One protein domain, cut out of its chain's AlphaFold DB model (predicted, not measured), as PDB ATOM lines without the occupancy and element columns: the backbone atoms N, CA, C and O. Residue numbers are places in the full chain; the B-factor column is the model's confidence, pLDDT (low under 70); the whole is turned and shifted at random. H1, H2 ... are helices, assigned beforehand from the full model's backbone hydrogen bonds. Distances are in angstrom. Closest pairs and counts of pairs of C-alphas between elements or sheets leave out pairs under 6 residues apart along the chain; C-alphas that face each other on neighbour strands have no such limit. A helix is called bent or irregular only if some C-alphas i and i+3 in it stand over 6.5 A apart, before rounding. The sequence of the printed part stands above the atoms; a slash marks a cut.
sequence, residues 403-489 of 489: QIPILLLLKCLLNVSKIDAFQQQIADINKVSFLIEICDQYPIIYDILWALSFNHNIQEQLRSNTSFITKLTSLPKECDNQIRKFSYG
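This is residues 403 to 489 of the 489 residues of the protein "Hypothetical protein" of Rotaria sp. Silwood1 (UniProt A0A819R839). Seven short helices make a compact cluster with H4 in the middle: H1 packs along one side of H4, H7 packs on the side away from H1, and H3 and H4 lie side by side as a helical hairpin. H2 and H5 lie near the end of H4 at Leu 452, with H5 packing on H2 and H3, and H6 turns a corner from H5 and packs on H7. The printed part has 87 residues with seven named helices, H1 to H7 in order along the chain, and no named strand; the class is all helix. The whole is compact, with a radius of gyration of the C-alphas of 12.4 A, and spans 33 by 28 by 18 A along its three main axes.

H1, residues 406 to 416, is the longest helix by residues. It touches H4, residues 444 to 452; the closest C-alphas are those of Leu 414 and Ile 448, 4.8 A apart, and the two run the same way at a shallow tilt of 22 degrees. H4 also touches H3, residues 432 to 438, at a shallow tilt of 11 degrees, opposite ways, and the two form a helical hairpin; their closest C-alphas are those of Leu 435 and Ile 445, 6.8 A apart. The third helix that H4 touches is H7, residues 482 to 487, at a steep tilt of 66 degrees, with the C-alphas of Trp 450 and Ile 483 closest at 5.2 A. H5, residues 456 to 464, touches H3 at a steep tilt of 51 degrees, with the C-alphas of Val 432 and Ile 458 closest at 7.0 A. H5 also touches H2, residues 420 to 429, at a steep tilt of 50 degrees, with the C-alphas of Ala 427 and Ile 458 closest at 5.5 A. H5 and H6, residues 466 to 474, only just touch, with 3 pairs of C-alphas within 8 A, and they touch only at the corner; the C-alphas of Arg 463 and Ile 469 are closest at 6.9 A, and the helices are about perpendicular at 79 degrees. H6 touches H7 at a steep tilt of 62 degrees, opposite ways, with the C-alphas of Leu 472 and Arg 484 closest at 6.1 A. H1 and H2 are close but not clearly touching, with the C-alphas of Val 416 and Phe 422 at 6.5 A. Among the pairs that are apart are H1 and H7, H2 and H6, and H4 and H6. The helix packing is mostly crossed, neighbours steeply tilted, but only just: 2 of 6 pairs are at a shallow tilt. Every O i to N i+4 pair is within hydrogen-bond range in H1, H2, H3, H4, H5 and H6; in H7 0 of 2 are, while 3 of its 3 O i to N i+3 pairs are within range.

H1 begins at C-alpha 406, at (-12.542, -6.373, 39.820), and measures 15.4 A from first to last C-alpha. H2 measures 14.5 A, H3 10.5 A and H4 12.6 A; H4 begins at C-alpha 444, at (-21.610, -9.032, 34.710). H5 measures 12.3 A and H6 12.5 A. H7 measures 10.6 A and ends at C-alpha 487, at (-33.897, -22.603, 33.992). H7 is neither bent nor irregular, but only just: C-alphas 482 and 485 are 6.1 A apart.

The two C-alphas farthest apart, those of Gln 403 and Gly 489, are 40.6 A apart; they are the first and last printed, and Gly 489 is the chain's last residue. The printed part has no cut. The links from H1 through to H6 are tight, the link from H6 to H7 is short with 7 residues, and there is no long link. The mean pLDDT of the printed part is 77.7; residues 403 to 408 and 475 to 489 are under 70.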
ATOM      1  N   GLN A 403      -4.892  -2.406  42.557       51.38
ATOM      2  CA  GLN A 403      -4.242  -2.015  41.308       51.38
ATOM      3  C   GLN A 403      -5.008  -2.440  40.040       51.38
ATOM      4  O   GLN A 403      -4.720  -1.909  38.964       51.38
ATOM      5  N   ILE A 404      -5.951  -3.392  40.130       59.16
ATOM      6  CA  ILE A 404      -6.778  -3.868  39.008       59.16
ATOM      7  C   ILE A 404      -8.231  -3.965  39.489       59.16
ATOM      8  O   ILE A 404      -8.567  -4.908  40.204       59.16
ATOM      9  N   PRO A 405      -9.117  -3.035  39.092       61.56
ATOM     10  CA  PRO A 405     -10.524  -3.094  39.474       61.56
ATOM     11  C   PRO A 405     -11.126  -4.464  39.137       61.56
ATOM     12  O   PRO A 405     -10.965  -4.936  38.010       61.56
ATOM     13  N   ILE A 406     -11.861  -5.086  40.067       69.44
ATOM     14  CA  ILE A 406     -12.542  -6.373  39.820       69.44
ATOM     15  C   ILE A 406     -13.398  -6.298  38.550       69.44
ATOM     16  O   ILE A 406     -13.387  -7.212  37.732       69.44
ATOM     17  N   LEU A 407     -14.057  -5.164  38.312       68.56
ATOM     18  CA  LEU A 407     -14.824  -4.938  37.091       68.56
ATOM     19  C   LEU A 407     -13.976  -5.046  35.809       68.56
ATOM     20  O   LEU A 407     -14.474  -5.523  34.794       68.56
ATOM     21  N   LEU A 408     -12.704  -4.631  35.834       69.00
ATOM     22  CA  LEU A 408     -11.786  -4.791  34.703       69.00
ATOM     23  C   LEU A 408     -11.445  -6.270  34.484       69.00
ATOM     24  O   LEU A 408     -11.529  -6.738  33.352       69.00
ATOM     25  N   LEU A 409     -11.132  -7.014  35.554       73.94
ATOM     26  CA  LEU A 409     -10.908  -8.466  35.488       73.94
ATOM     27  C   LEU A 409     -12.123  -9.189  34.902       73.94
ATOM     28  O   LEU A 409     -11.975 -10.028  34.019       73.94
ATOM     29  N   LEU A 410     -13.323  -8.811  35.343       78.00
ATOM     30  CA  LEU A 410     -14.581  -9.385  34.882       78.00
ATOM     31  C   LEU A 410     -14.889  -9.051  33.422       78.00
ATOM     32  O   LEU A 410     -15.328  -9.930  32.685       78.00
ATOM     33  N   LYS A 411     -14.620  -7.821  32.969       76.31
ATOM     34  CA  LYS A 411     -14.734  -7.461  31.547       76.31
ATOM     35  C   LYS A 411     -13.782  -8.289  30.688       76.31
ATOM     36  O   LYS A 411     -14.199  -8.830  29.669       76.31
ATOM     37  N   CYS A 412     -12.530  -8.441  31.121       74.81
ATOM     38  CA  CYS A 412     -11.575  -9.298  30.428       74.81
ATOM     39  C   CYS A 412     -12.061 -10.753  30.391       74.81
ATOM     40  O   CYS A 412     -12.060 -11.358  29.323       74.81
ATOM     41  N   LEU A 413     -12.530 -11.280  31.529       80.31
ATOM     42  CA  LEU A 413     -13.055 -12.640  31.650       80.31
ATOM     43  C   LEU A 413     -14.268 -12.868  30.739       80.31
ATOM     44  O   LEU A 413     -14.328 -13.887  30.059       80.31
ATOM     45  N   LEU A 414     -15.196 -11.912  30.661       82.50
ATOM     46  CA  LEU A 414     -16.338 -11.960  29.746       82.50
ATOM     47  C   LEU A 414     -15.899 -12.088  28.290       82.50
ATOM     48  O   LEU A 414     -16.490 -12.852  27.528       82.50
ATOM     49  N   ASN A 415     -14.853 -11.376  27.896       74.06
ATOM     50  CA  ASN A 415     -14.412 -11.392  26.508       74.06
ATOM     51  C   ASN A 415     -13.745 -12.719  26.158       74.06
ATOM     52  O   ASN A 415     -14.111 -13.332  25.156       74.06
ATOM     53  N   VAL A 416     -12.874 -13.232  27.030       76.56
ATOM     54  CA  VAL A 416     -12.235 -14.535  26.795       76.56
ATOM     55  C   VAL A 416     -13.181 -15.721  27.011       76.56
ATOM     56  O   VAL A 416     -12.986 -16.769  26.407       76.56
ATOM     57  N   SER A 417     -14.255 -15.563  27.793       82.00
ATOM     58  CA  SER A 417     -15.250 -16.623  28.035       82.00
ATOM     59  C   SER A 417     -16.033 -17.054  26.793       82.00
ATOM     60  O   SER A 417     -16.641 -18.122  26.785       82.00
ATOM     61  N   LYS A 418     -15.999 -16.248  25.729       80.69
ATOM     62  CA  LYS A 418     -16.622 -16.559  24.437       80.69
ATOM     63  C   LYS A 418     -15.783 -17.525  23.591       80.69
ATOM     64  O   LYS A 418     -16.284 -18.015  22.590       80.69
ATOM     65  N   ILE A 419     -14.535 -17.790  23.986       79.62
ATOM     66  CA  ILE A 419     -13.582 -18.622  23.245       79.62
ATOM     67  C   ILE A 419     -13.710 -20.079  23.709       79.62
ATOM     68  O   ILE A 419     -13.412 -20.379  24.867       79.62
ATOM     69  N   ASP A 420     -14.032 -21.011  22.808       82.19
ATOM     70  CA  ASP A 420     -14.211 -22.443  23.132       82.19
ATOM     71  C   ASP A 420     -13.048 -23.047  23.935       82.19
ATOM     72  O   ASP A 420     -13.240 -23.795  24.894       82.19
ATOM     73  N   ALA A 421     -11.810 -22.726  23.541       77.56
ATOM     74  CA  ALA A 421     -10.614 -23.247  24.200       77.56
ATOM     75  C   ALA A 421     -10.482 -22.737  25.639       77.56
ATOM     76  O   ALA A 421     -10.053 -23.478  26.520       77.56
ATOM     77  N   PHE A 422     -10.880 -21.487  25.883       79.94
ATOM     78  CA  PHE A 422     -10.921 -20.935  27.230       79.94
ATOM     79  C   PHE A 422     -12.022 -21.613  28.049       79.94
ATOM     80  O   PHE A 422     -11.768 -22.034  29.172       79.94
ATOM     81  N   GLN A 423     -13.216 -21.804  27.479       86.31
ATOM     82  CA  GLN A 423     -14.315 -22.500  28.157       86.31
ATOM     83  C   GLN A 423     -13.922 -23.917  28.588       86.31
ATOM     84  O   GLN A 423     -14.193 -24.304  29.722       86.31
ATOM     85  N   GLN A 424     -13.244 -24.680  27.722       84.62
ATOM     86  CA  GLN A 424     -12.770 -26.018  28.077       84.62
ATOM     87  C   GLN A 424     -11.788 -25.975  29.250       84.62
ATOM     88  O   GLN A 424     -11.940 -26.728  30.206       84.62
ATOM     89  N   GLN A 425     -10.839 -25.042  29.234       80.44
ATOM     90  CA  GLN A 425      -9.917 -24.881  30.349       80.44
ATOM     91  C   GLN A 425     -10.641 -24.500  31.646       80.44
ATOM     92  O   GLN A 425     -10.275 -24.989  32.714       80.44
ATOM     93  N   ILE A 426     -11.676 -23.653  31.576       82.31
ATOM     94  CA  ILE A 426     -12.474 -23.296  32.755       82.31
ATOM     95  C   ILE A 426     -13.207 -24.518  33.317       82.31
ATOM     96  O   ILE A 426     -13.274 -24.684  34.540       82.31
ATOM     97  N   ALA A 427     -13.706 -25.392  32.442       85.06
ATOM     98  CA  ALA A 427     -14.277 -26.667  32.849       85.06
ATOM     99  C   ALA A 427     -13.241 -27.533  33.585       85.06
ATOM    100  O   ALA A 427     -13.557 -28.088  34.638       85.06
ATOM    101  N   ASP A 428     -12.010 -27.591  33.068       84.06
ATOM    102  CA  ASP A 428     -10.930 -28.432  33.594       84.06
ATOM    103  C   ASP A 428     -10.405 -27.946  34.957       84.06
ATOM    104  O   ASP A 428     -10.128 -28.758  35.840       84.06
ATOM    105  N   ILE A 429     -10.305 -26.626  35.173       81.38
ATOM    106  CA  ILE A 429      -9.898 -26.059  36.476       81.38
ATOM    107  C   ILE A 429     -11.021 -26.093  37.527       81.38
ATOM    108  O   ILE A 429     -10.759 -25.822  38.700       81.38
ATOM    109  N   ASN A 430     -12.257 -26.413  37.124       82.25
ATOM    110  CA  ASN A 430     -13.424 -26.572  37.998       82.25
ATOM    111  C   ASN A 430     -13.709 -25.346  38.899       82.25
ATOM    112  O   ASN A 430     -13.978 -25.474  40.095       82.25
ATOM    113  N   LYS A 431     -13.636 -24.132  38.330       80.75
ATOM    114  CA  LYS A 431     -13.838 -22.850  39.046       80.75
ATOM    115  C   LYS A 431     -15.221 -22.214  38.832       80.75
ATOM    116  O   LYS A 431     -15.452 -21.075  39.231       80.75
ATOM    117  N   VAL A 432     -16.169 -22.937  38.235       86.25
ATOM    118  CA  VAL A 432     -17.534 -22.433  37.978       86.25
ATOM    119  C   VAL A 432     -18.286 -22.135  39.282       86.25
ATOM    120  O   VAL A 432     -19.021 -21.154  39.362       86.25
ATOM    121  N   SER A 433     -18.062 -22.933  40.331       85.81
ATOM    122  CA  SER A 433     -18.648 -22.718  41.662       85.81
ATOM    123  C   SER A 433     -18.265 -21.368  42.270       85.81
ATOM    124  O   SER A 433     -19.120 -20.702  42.847       85.81
ATOM    125  N   PHE A 434     -17.014 -20.942  42.081       85.12
ATOM    126  CA  PHE A 434     -16.534 -19.642  42.532       85.12
ATOM    127  C   PHE A 434     -17.286 -18.502  41.838       85.12
ATOM    128  O   PHE A 434     -17.785 -17.610  42.512       85.12
ATOM    129  N   LEU A 435     -17.478 -18.565  40.513       87.19
ATOM    130  CA  LEU A 435     -18.265 -17.561  39.781       87.19
ATOM    131  C   LEU A 435     -19.726 -17.487  40.263       87.19
ATOM    132  O   LEU A 435     -20.297 -16.403  40.349       87.19
ATOM    133  N   ILE A 436     -20.332 -18.624  40.610       87.69
ATOM    134  CA  ILE A 436     -21.693 -18.678  41.171       87.69
ATOM    135  C   ILE A 436     -21.779 -17.994  42.544       87.69
ATOM    136  O   ILE A 436     -22.806 -17.397  42.870       87.69
ATOM    137  N   GLU A 437     -20.743 -18.108  43.373       86.25
ATOM    138  CA  GLU A 437     -20.720 -17.521  44.718       86.25
ATOM    139  C   GLU A 437     -20.842 -15.995  44.664       86.25
ATOM    140  O   GLU A 437     -21.575 -15.389  45.444       86.25
ATOM    141  N   ILE A 438     -20.173 -15.388  43.690       84.50
ATOM    142  CA  ILE A 438     -19.949 -13.945  43.628       84.50
ATOM    143  C   ILE A 438     -20.864 -13.214  42.630       84.50
ATOM    144  O   ILE A 438     -20.817 -11.986  42.532       84.50
ATOM    145  N   CYS A 439     -21.705 -13.942  41.885       85.69
ATOM    146  CA  CYS A 439     -22.567 -13.364  40.847       85.69
ATOM    147  C   CYS A 439     -23.616 -12.378  41.386       85.69
ATOM    148  O   CYS A 439     -24.020 -11.472  40.662       85.69
ATOM    149  N   ASP A 440     -23.989 -12.492  42.665       78.75
ATOM    150  CA  ASP A 440     -24.906 -11.552  43.321       78.75
ATOM    151  C   ASP A 440     -24.257 -10.175  43.538       78.75
ATOM    152  O   ASP A 440     -24.945  -9.156  43.541       78.75
ATOM    153  N   GLN A 441     -22.932 -10.134  43.714       77.88
ATOM    154  CA  GLN A 441     -22.193  -8.884  43.912       77.88
ATOM    155  C   GLN A 441     -21.798  -8.225  42.589       77.88
ATOM    156  O   GLN A 441     -21.689  -7.001  42.519       77.88
ATOM    157  N   TYR A 442     -21.613  -9.017  41.529       81.19
ATOM    158  CA  TYR A 442     -21.204  -8.522  40.218       81.19
ATOM    159  C   TYR A 442     -22.119  -9.056  39.108       81.19
ATOM    160  O   TYR A 442     -21.865 -10.136  38.571       81.19
ATOM    161  N   PRO A 443     -23.131  -8.278  38.678       82.31
ATOM    162  CA  PRO A 443     -24.103  -8.719  37.676       82.31
ATOM    163  C   PRO A 443     -23.500  -9.183  36.340       82.31
ATOM    164  O   PRO A 443     -24.031 -10.107  35.730       82.31
ATOM    165  N   ILE A 444     -22.359  -8.617  35.918       82.75
ATOM    166  CA  ILE A 444     -21.610  -9.032  34.710       82.75
ATOM    167  C   ILE A 444     -21.259 -10.530  34.709       82.75
ATOM    168  O   ILE A 444     -21.070 -11.134  33.658       82.75
ATOM    169  N   ILE A 445     -21.200 -11.164  35.880       87.38
ATOM    170  CA  ILE A 445     -20.890 -12.588  36.002       87.38
ATOM    171  C   ILE A 445     -21.999 -13.461  35.422       87.38
ATOM    172  O   ILE A 445     -21.702 -14.541  34.925       87.38
ATOM    173  N   TYR A 446     -23.249 -13.001  35.393       86.56
ATOM    174  CA  TYR A 446     -24.298 -13.727  34.681       86.56
ATOM    175  C   TYR A 446     -24.014 -13.814  33.179       86.56
ATOM    176  O   TYR A 446     -24.235 -14.870  32.588       86.56
ATOM    177  N   ASP A 447     -23.464 -12.760  32.575       86.38
ATOM    178  CA  ASP A 447     -23.074 -12.773  31.161       86.38
ATOM    179  C   ASP A 447     -21.859 -13.676  30.923       86.38
ATOM    180  O   ASP A 447     -21.807 -14.399  29.928       86.38
ATOM    181  N   ILE A 448     -20.910 -13.688  31.864       88.56
ATOM    182  CA  ILE A 448     -19.741 -14.581  31.826       88.56
ATOM    183  C   ILE A 448     -20.190 -16.036  31.917       88.56
ATOM    184  O   ILE A 448     -19.808 -16.854  31.089       88.56
ATOM    185  N   LEU A 449     -21.018 -16.369  32.909       90.12
ATOM    186  CA  LEU A 449     -21.543 -17.718  33.095       90.12
ATOM    187  C   LEU A 449     -22.346 -18.164  31.874       90.12
ATOM    188  O   LEU A 449     -22.228 -19.315  31.468       90.12
ATOM    189  N   TRP A 450     -23.106 -17.259  31.254       89.00
ATOM    190  CA  TRP A 450     -23.821 -17.538  30.013       89.00
ATOM    191  C   TRP A 450     -22.858 -17.851  28.867       89.00
ATOM    192  O   TRP A 450     -23.005 -18.882  28.215       89.00
ATOM    193  N   ALA A 451     -21.839 -17.020  28.657       89.12
ATOM    194  CA  ALA A 451     -20.825 -17.254  27.635       89.12
ATOM    195  C   ALA A 451     -20.030 -18.549  27.881       89.12
ATOM    196  O   ALA A 451     -19.754 -19.284  26.943       89.12
ATOM    197  N   LEU A 452     -19.728 -18.894  29.134       89.38
ATOM    198  CA  LEU A 452     -19.064 -20.156  29.473       89.38
ATOM    199  C   LEU A 452     -19.959 -21.383  29.258       89.38
ATOM    200  O   LEU A 452     -19.470 -22.483  29.007       89.38
ATOM    201  N   SER A 453     -21.274 -21.206  29.361       89.75
ATOM    202  CA  SER A 453     -22.242 -22.301  29.336       89.75
ATOM    203  C   SER A 453     -22.431 -22.968  27.970       89.75
ATOM    204  O   SER A 453     -23.091 -24.003  27.882       89.75
ATOM    205  N   PHE A 454     -21.827 -22.411  26.915       87.31
ATOM    206  CA  PHE A 454     -21.730 -23.072  25.612       87.31
ATOM    207  C   PHE A 454     -20.817 -24.313  25.652       87.31
ATOM    208  O   PHE A 454     -20.928 -25.176  24.783       87.31
ATOM    209  N   ASN A 455     -19.993 -24.471  26.696       91.25
ATOM    210  CA  ASN A 455     -19.299 -25.720  26.988       91.25
ATOM    211  C   ASN A 455     -20.188 -26.683  27.795       91.25
ATOM    212  O   ASN A 455     -20.695 -26.344  28.867       91.25
ATOM    213  N   HIS A 456     -20.321 -27.918  27.301       89.94
ATOM    214  CA  HIS A 456     -21.189 -28.946  27.884       89.94
ATOM    215  C   HIS A 456     -20.869 -29.256  29.356       89.94
ATOM    216  O   HIS A 456     -21.778 -29.329  30.181       89.94
ATOM    217  N   ASN A 457     -19.588 -29.379  29.713       90.31
ATOM    218  CA  ASN A 457     -19.181 -29.704  31.082       90.31
ATOM    219  C   ASN A 457     -19.541 -28.569  32.050       90.31
ATOM    220  O   ASN A 457     -20.020 -28.817  33.155       90.31
ATOM    221  N   ILE A 458     -19.360 -27.314  31.627       89.81
ATOM    222  CA  ILE A 458     -19.770 -26.147  32.420       89.81
ATOM    223  C   ILE A 458     -21.292 -26.106  32.556       89.81
ATOM    224  O   ILE A 458     -21.804 -25.884  33.651       89.81
ATOM    225  N   GLN A 459     -22.032 -26.366  31.477       89.81
ATOM    226  CA  GLN A 459     -23.491 -26.443  31.516       89.81
ATOM    227  C   GLN A 459     -23.991 -27.494  32.525       89.81
ATOM    228  O   GLN A 459     -24.934 -27.214  33.270       89.81
ATOM    229  N   GLU A 460     -23.359 -28.666  32.608       88.69
ATOM    230  CA  GLU A 460     -23.675 -29.676  33.628       88.69
ATOM    231  C   GLU A 460     -23.337 -29.203  35.052       88.69
ATOM    232  O   GLU A 460     -24.143 -29.386  35.971       88.69
ATOM    233  N   GLN A 461     -22.198 -28.531  35.245       89.25
ATOM    234  CA  GLN A 461     -21.823 -27.933  36.536       89.25
ATOM    235  C   GLN A 461     -22.837 -26.868  36.995       89.25
ATOM    236  O   GLN A 461     -23.213 -26.833  38.166       89.25
ATOM    237  N   LEU A 462     -23.338 -26.032  36.080       89.12
ATOM    238  CA  LEU A 462     -24.365 -25.028  36.386       89.12
ATOM    239  C   LEU A 462     -25.704 -25.672  36.766       89.12
ATOM    240  O   LEU A 462     -26.326 -25.269  37.748       89.12
ATOM    241  N   ARG A 463     -26.147 -26.685  36.008       86.12
ATOM    242  CA  ARG A 463     -27.428 -27.384  36.236       86.12
ATOM    243  C   ARG A 463     -27.439 -28.207  37.521       86.12
ATOM    244  O   ARG A 463     -28.480 -28.319  38.161       86.12
ATOM    245  N   SER A 464     -26.297 -28.771  37.898       87.38
ATOM    246  CA  SER A 464     -26.149 -29.536  39.141       87.38
ATOM    247  C   SER A 464     -26.061 -28.652  40.393       87.38
ATOM    248  O   SER A 464     -26.256 -29.148  41.504       87.38
ATOM    249  N   ASN A 465     -25.842 -27.339  40.246       87.50
ATOM    250  CA  ASN A 465     -25.807 -26.400  41.362       87.50
ATOM    251  C   ASN A 465     -27.218 -25.896  41.725       87.50
ATOM    252  O   ASN A 465     -27.734 -24.922  41.172       87.50
ATOM    253  N   THR A 466     -27.846 -26.548  42.705       84.25
ATOM    254  CA  THR A 466     -29.209 -26.229  43.169       84.25
ATOM    255  C   THR A 466     -29.360 -24.801  43.697       84.25
ATOM    256  O   THR A 466     -30.396 -24.172  43.465       84.25
ATOM    257  N   SER A 467     -28.331 -24.262  44.361       84.69
ATOM    258  CA  SER A 467     -28.305 -22.871  44.836       84.69
ATOM    259  C   SER A 467     -28.406 -21.898  43.661       84.69
ATOM    260  O   SER A 467     -29.268 -21.020  43.651       84.69
ATOM    261  N   PHE A 468     -27.608 -22.113  42.615       86.00
ATOM    262  CA  PHE A 468     -27.616 -21.275  41.421       86.00
ATOM    263  C   PHE A 468     -28.952 -21.313  40.668       86.00
ATOM    264  O   PHE A 468     -29.493 -20.263  40.328       86.00
ATOM    265  N   ILE A 469     -29.533 -22.499  40.462       84.94
ATOM    266  CA  ILE A 469     -30.845 -22.637  39.804       84.94
ATOM    267  C   ILE A 469     -31.953 -21.933  40.604       84.94
ATOM    268  O   ILE A 469     -32.815 -21.263  40.031       84.94
ATOM    269  N   THR A 470     -31.911 -22.021  41.935       82.12
ATOM    270  CA  THR A 470     -32.859 -21.324  42.820       82.12
ATOM    271  C   THR A 470     -32.682 -19.800  42.751       82.12
ATOM    272  O   THR A 470     -33.663 -19.054  42.717       82.12
ATOM    273  N   LYS A 471     -31.440 -19.311  42.645       81.25
ATOM    274  CA  LYS A 471     -31.166 -17.886  42.399       81.25
ATOM    275  C   LYS A 471     -31.723 -17.437  41.045       81.25
ATOM    276  O   LYS A 471     -32.435 -16.441  40.972       81.25
ATOM    277  N   LEU A 472     -31.493 -18.203  39.976       78.44
ATOM    278  CA  LEU A 472     -31.966 -17.854  38.631       78.44
ATOM    279  C   LEU A 472     -33.492 -17.736  38.529       78.44
ATOM    280  O   LEU A 472     -33.992 -16.866  37.812       78.44
ATOM    281  N   THR A 473     -34.232 -18.592  39.239       74.69
ATOM    282  CA  THR A 473     -35.704 -18.578  39.249       74.69
ATOM    283  C   THR A 473     -36.301 -17.454  40.095       74.69
ATOM    284  O   THR A 473     -37.449 -17.076  39.863       74.69
ATOM    285  N   SER A 474     -35.534 -16.888  41.032       74.50
ATOM    286  CA  SER A 474     -35.974 -15.807  41.925       74.50
ATOM    287  C   SER A 474     -35.582 -14.396  41.464       74.50
ATOM    288  O   SER A 474     -36.098 -13.422  42.013       74.50
ATOM    289  N   LEU A 475     -34.732 -14.249  40.436       69.88
ATOM    290  CA  LEU A 475     -34.380 -12.932  39.893       69.88
ATOM    291  C   LEU A 475     -35.628 -12.201  39.312       69.88
ATOM    292  O   LEU A 475     -36.420 -12.820  38.591       69.88
ATOM    293  N   PRO A 476     -35.795 -10.880  39.539       62.72
ATOM    294  CA  PRO A 476     -36.982 -10.124  39.117       62.72
ATOM    295  C   PRO A 476     -37.157 -10.099  37.594       62.72
ATOM    296  O   PRO A 476     -36.197  -9.821  36.880       62.72
ATOM    297  N   LYS A 477     -38.376 -10.338  37.080       56.34
ATOM    298  CA  LYS A 477     -38.678 -10.490  35.632       56.34
ATOM    299  C   LYS A 477     -38.079  -9.406  34.719       56.34
ATOM    300  O   LYS A 477     -37.797  -9.713  33.569       56.34
ATOM    301  N   GLU A 478     -37.830  -8.209  35.240       46.56
ATOM    302  CA  GLU A 478     -37.279  -7.042  34.537       46.56
ATOM    303  C   GLU A 478     -35.750  -7.067  34.319       46.56
ATOM    304  O   GLU A 478     -35.251  -6.303  33.499       46.56
ATOM    305  N   CYS A 479     -34.987  -7.954  34.976       51.00
ATOM    306  CA  CYS A 479     -33.586  -8.195  34.598       51.00
ATOM    307  C   CYS A 479     -33.530  -9.084  33.347       51.00
ATOM    308  O   CYS A 479     -33.796 -10.288  33.430       51.00
ATOM    309  N   ASP A 480     -33.167  -8.499  32.208       51.47
ATOM    310  CA  ASP A 480     -33.033  -9.142  30.893       51.47
ATOM    311  C   ASP A 480     -31.755 -10.008  30.789       51.47
ATOM    312  O   ASP A 480     -30.950  -9.893  29.867       51.47
ATOM    313  N   ASN A 481     -31.514 -10.871  31.783       58.41
ATOM    314  CA  ASN A 481     -30.315 -11.706  31.827       58.41
ATOM    315  C   ASN A 481     -30.540 -12.965  30.974       58.41
ATOM    316  O   ASN A 481     -31.304 -13.858  31.358       58.41
ATOM    317  N   GLN A 482     -29.840 -13.059  29.837       63.12
ATOM    318  CA  GLN A 482     -29.941 -14.161  28.861       63.12
ATOM    319  C   GLN A 482     -29.775 -15.552  29.494       63.12
ATOM    320  O   GLN A 482     -30.404 -16.516  29.052       63.12
ATOM    321  N   ILE A 483     -29.017 -15.634  30.591       64.31
ATOM    322  CA  ILE A 483     -28.799 -16.855  31.366       64.31
ATOM    323  C   ILE A 483     -30.077 -17.458  31.963       64.31
ATOM    324  O   ILE A 483     -30.103 -18.651  32.234       64.31
ATOM    325  N   ARG A 484     -31.182 -16.711  32.120       57.62
ATOM    326  CA  ARG A 484     -32.461 -17.300  32.567       57.62
ATOM    327  C   ARG A 484     -32.999 -18.368  31.627       57.62
ATOM    328  O   ARG A 484     -33.768 -19.214  32.066       57.62
ATOM    329  N   LYS A 485     -32.590 -18.372  30.358       60.69
ATOM    330  CA  LYS A 485     -32.955 -19.446  29.426       60.69
ATOM    331  C   LYS A 485     -32.488 -20.823  29.931       60.69
ATOM    332  O   LYS A 485     -33.135 -21.813  29.622       60.69
ATOM    333  N   PHE A 486     -31.474 -20.887  30.807       53.62
ATOM    334  CA  PHE A 486     -31.035 -22.135  31.448       53.62
ATOM    335  C   PHE A 486     -32.069 -22.795  32.362       53.62
ATOM    336  O   PHE A 486     -32.056 -24.019  32.475       53.62
ATOM    337  N   SER A 487     -32.928 -22.030  33.045       51.41
ATOM    338  CA  SER A 487     -33.897 -22.603  33.992       51.41
ATOM    339  C   SER A 487     -35.158 -23.145  33.314       51.41
ATOM    340  O   SER A 487     -35.929 -23.849  33.964       51.41
ATOM    341  N   TYR A 488     -35.354 -22.857  32.022       53.00
ATOM    342  CA  TYR A 488     -36.556 -23.231  31.268       53.00
ATOM    343  C   TYR A 488     -36.330 -24.278  30.165       53.00
ATOM    344  O   TYR A 488     -37.317 -24.720  29.575       53.00
ATOM    345  N   GLY A 489     -35.088 -24.732  29.951       46.34
ATOM    346  CA  GLY A 489     -34.742 -25.772  28.972       46.34
ATOM    347  C   GLY A 489     -34.041 -25.220  27.748       46.34
ATOM    348  O   GLY A 489     -34.717 -24.524  26.960       46.34
TER     349      GLY A 489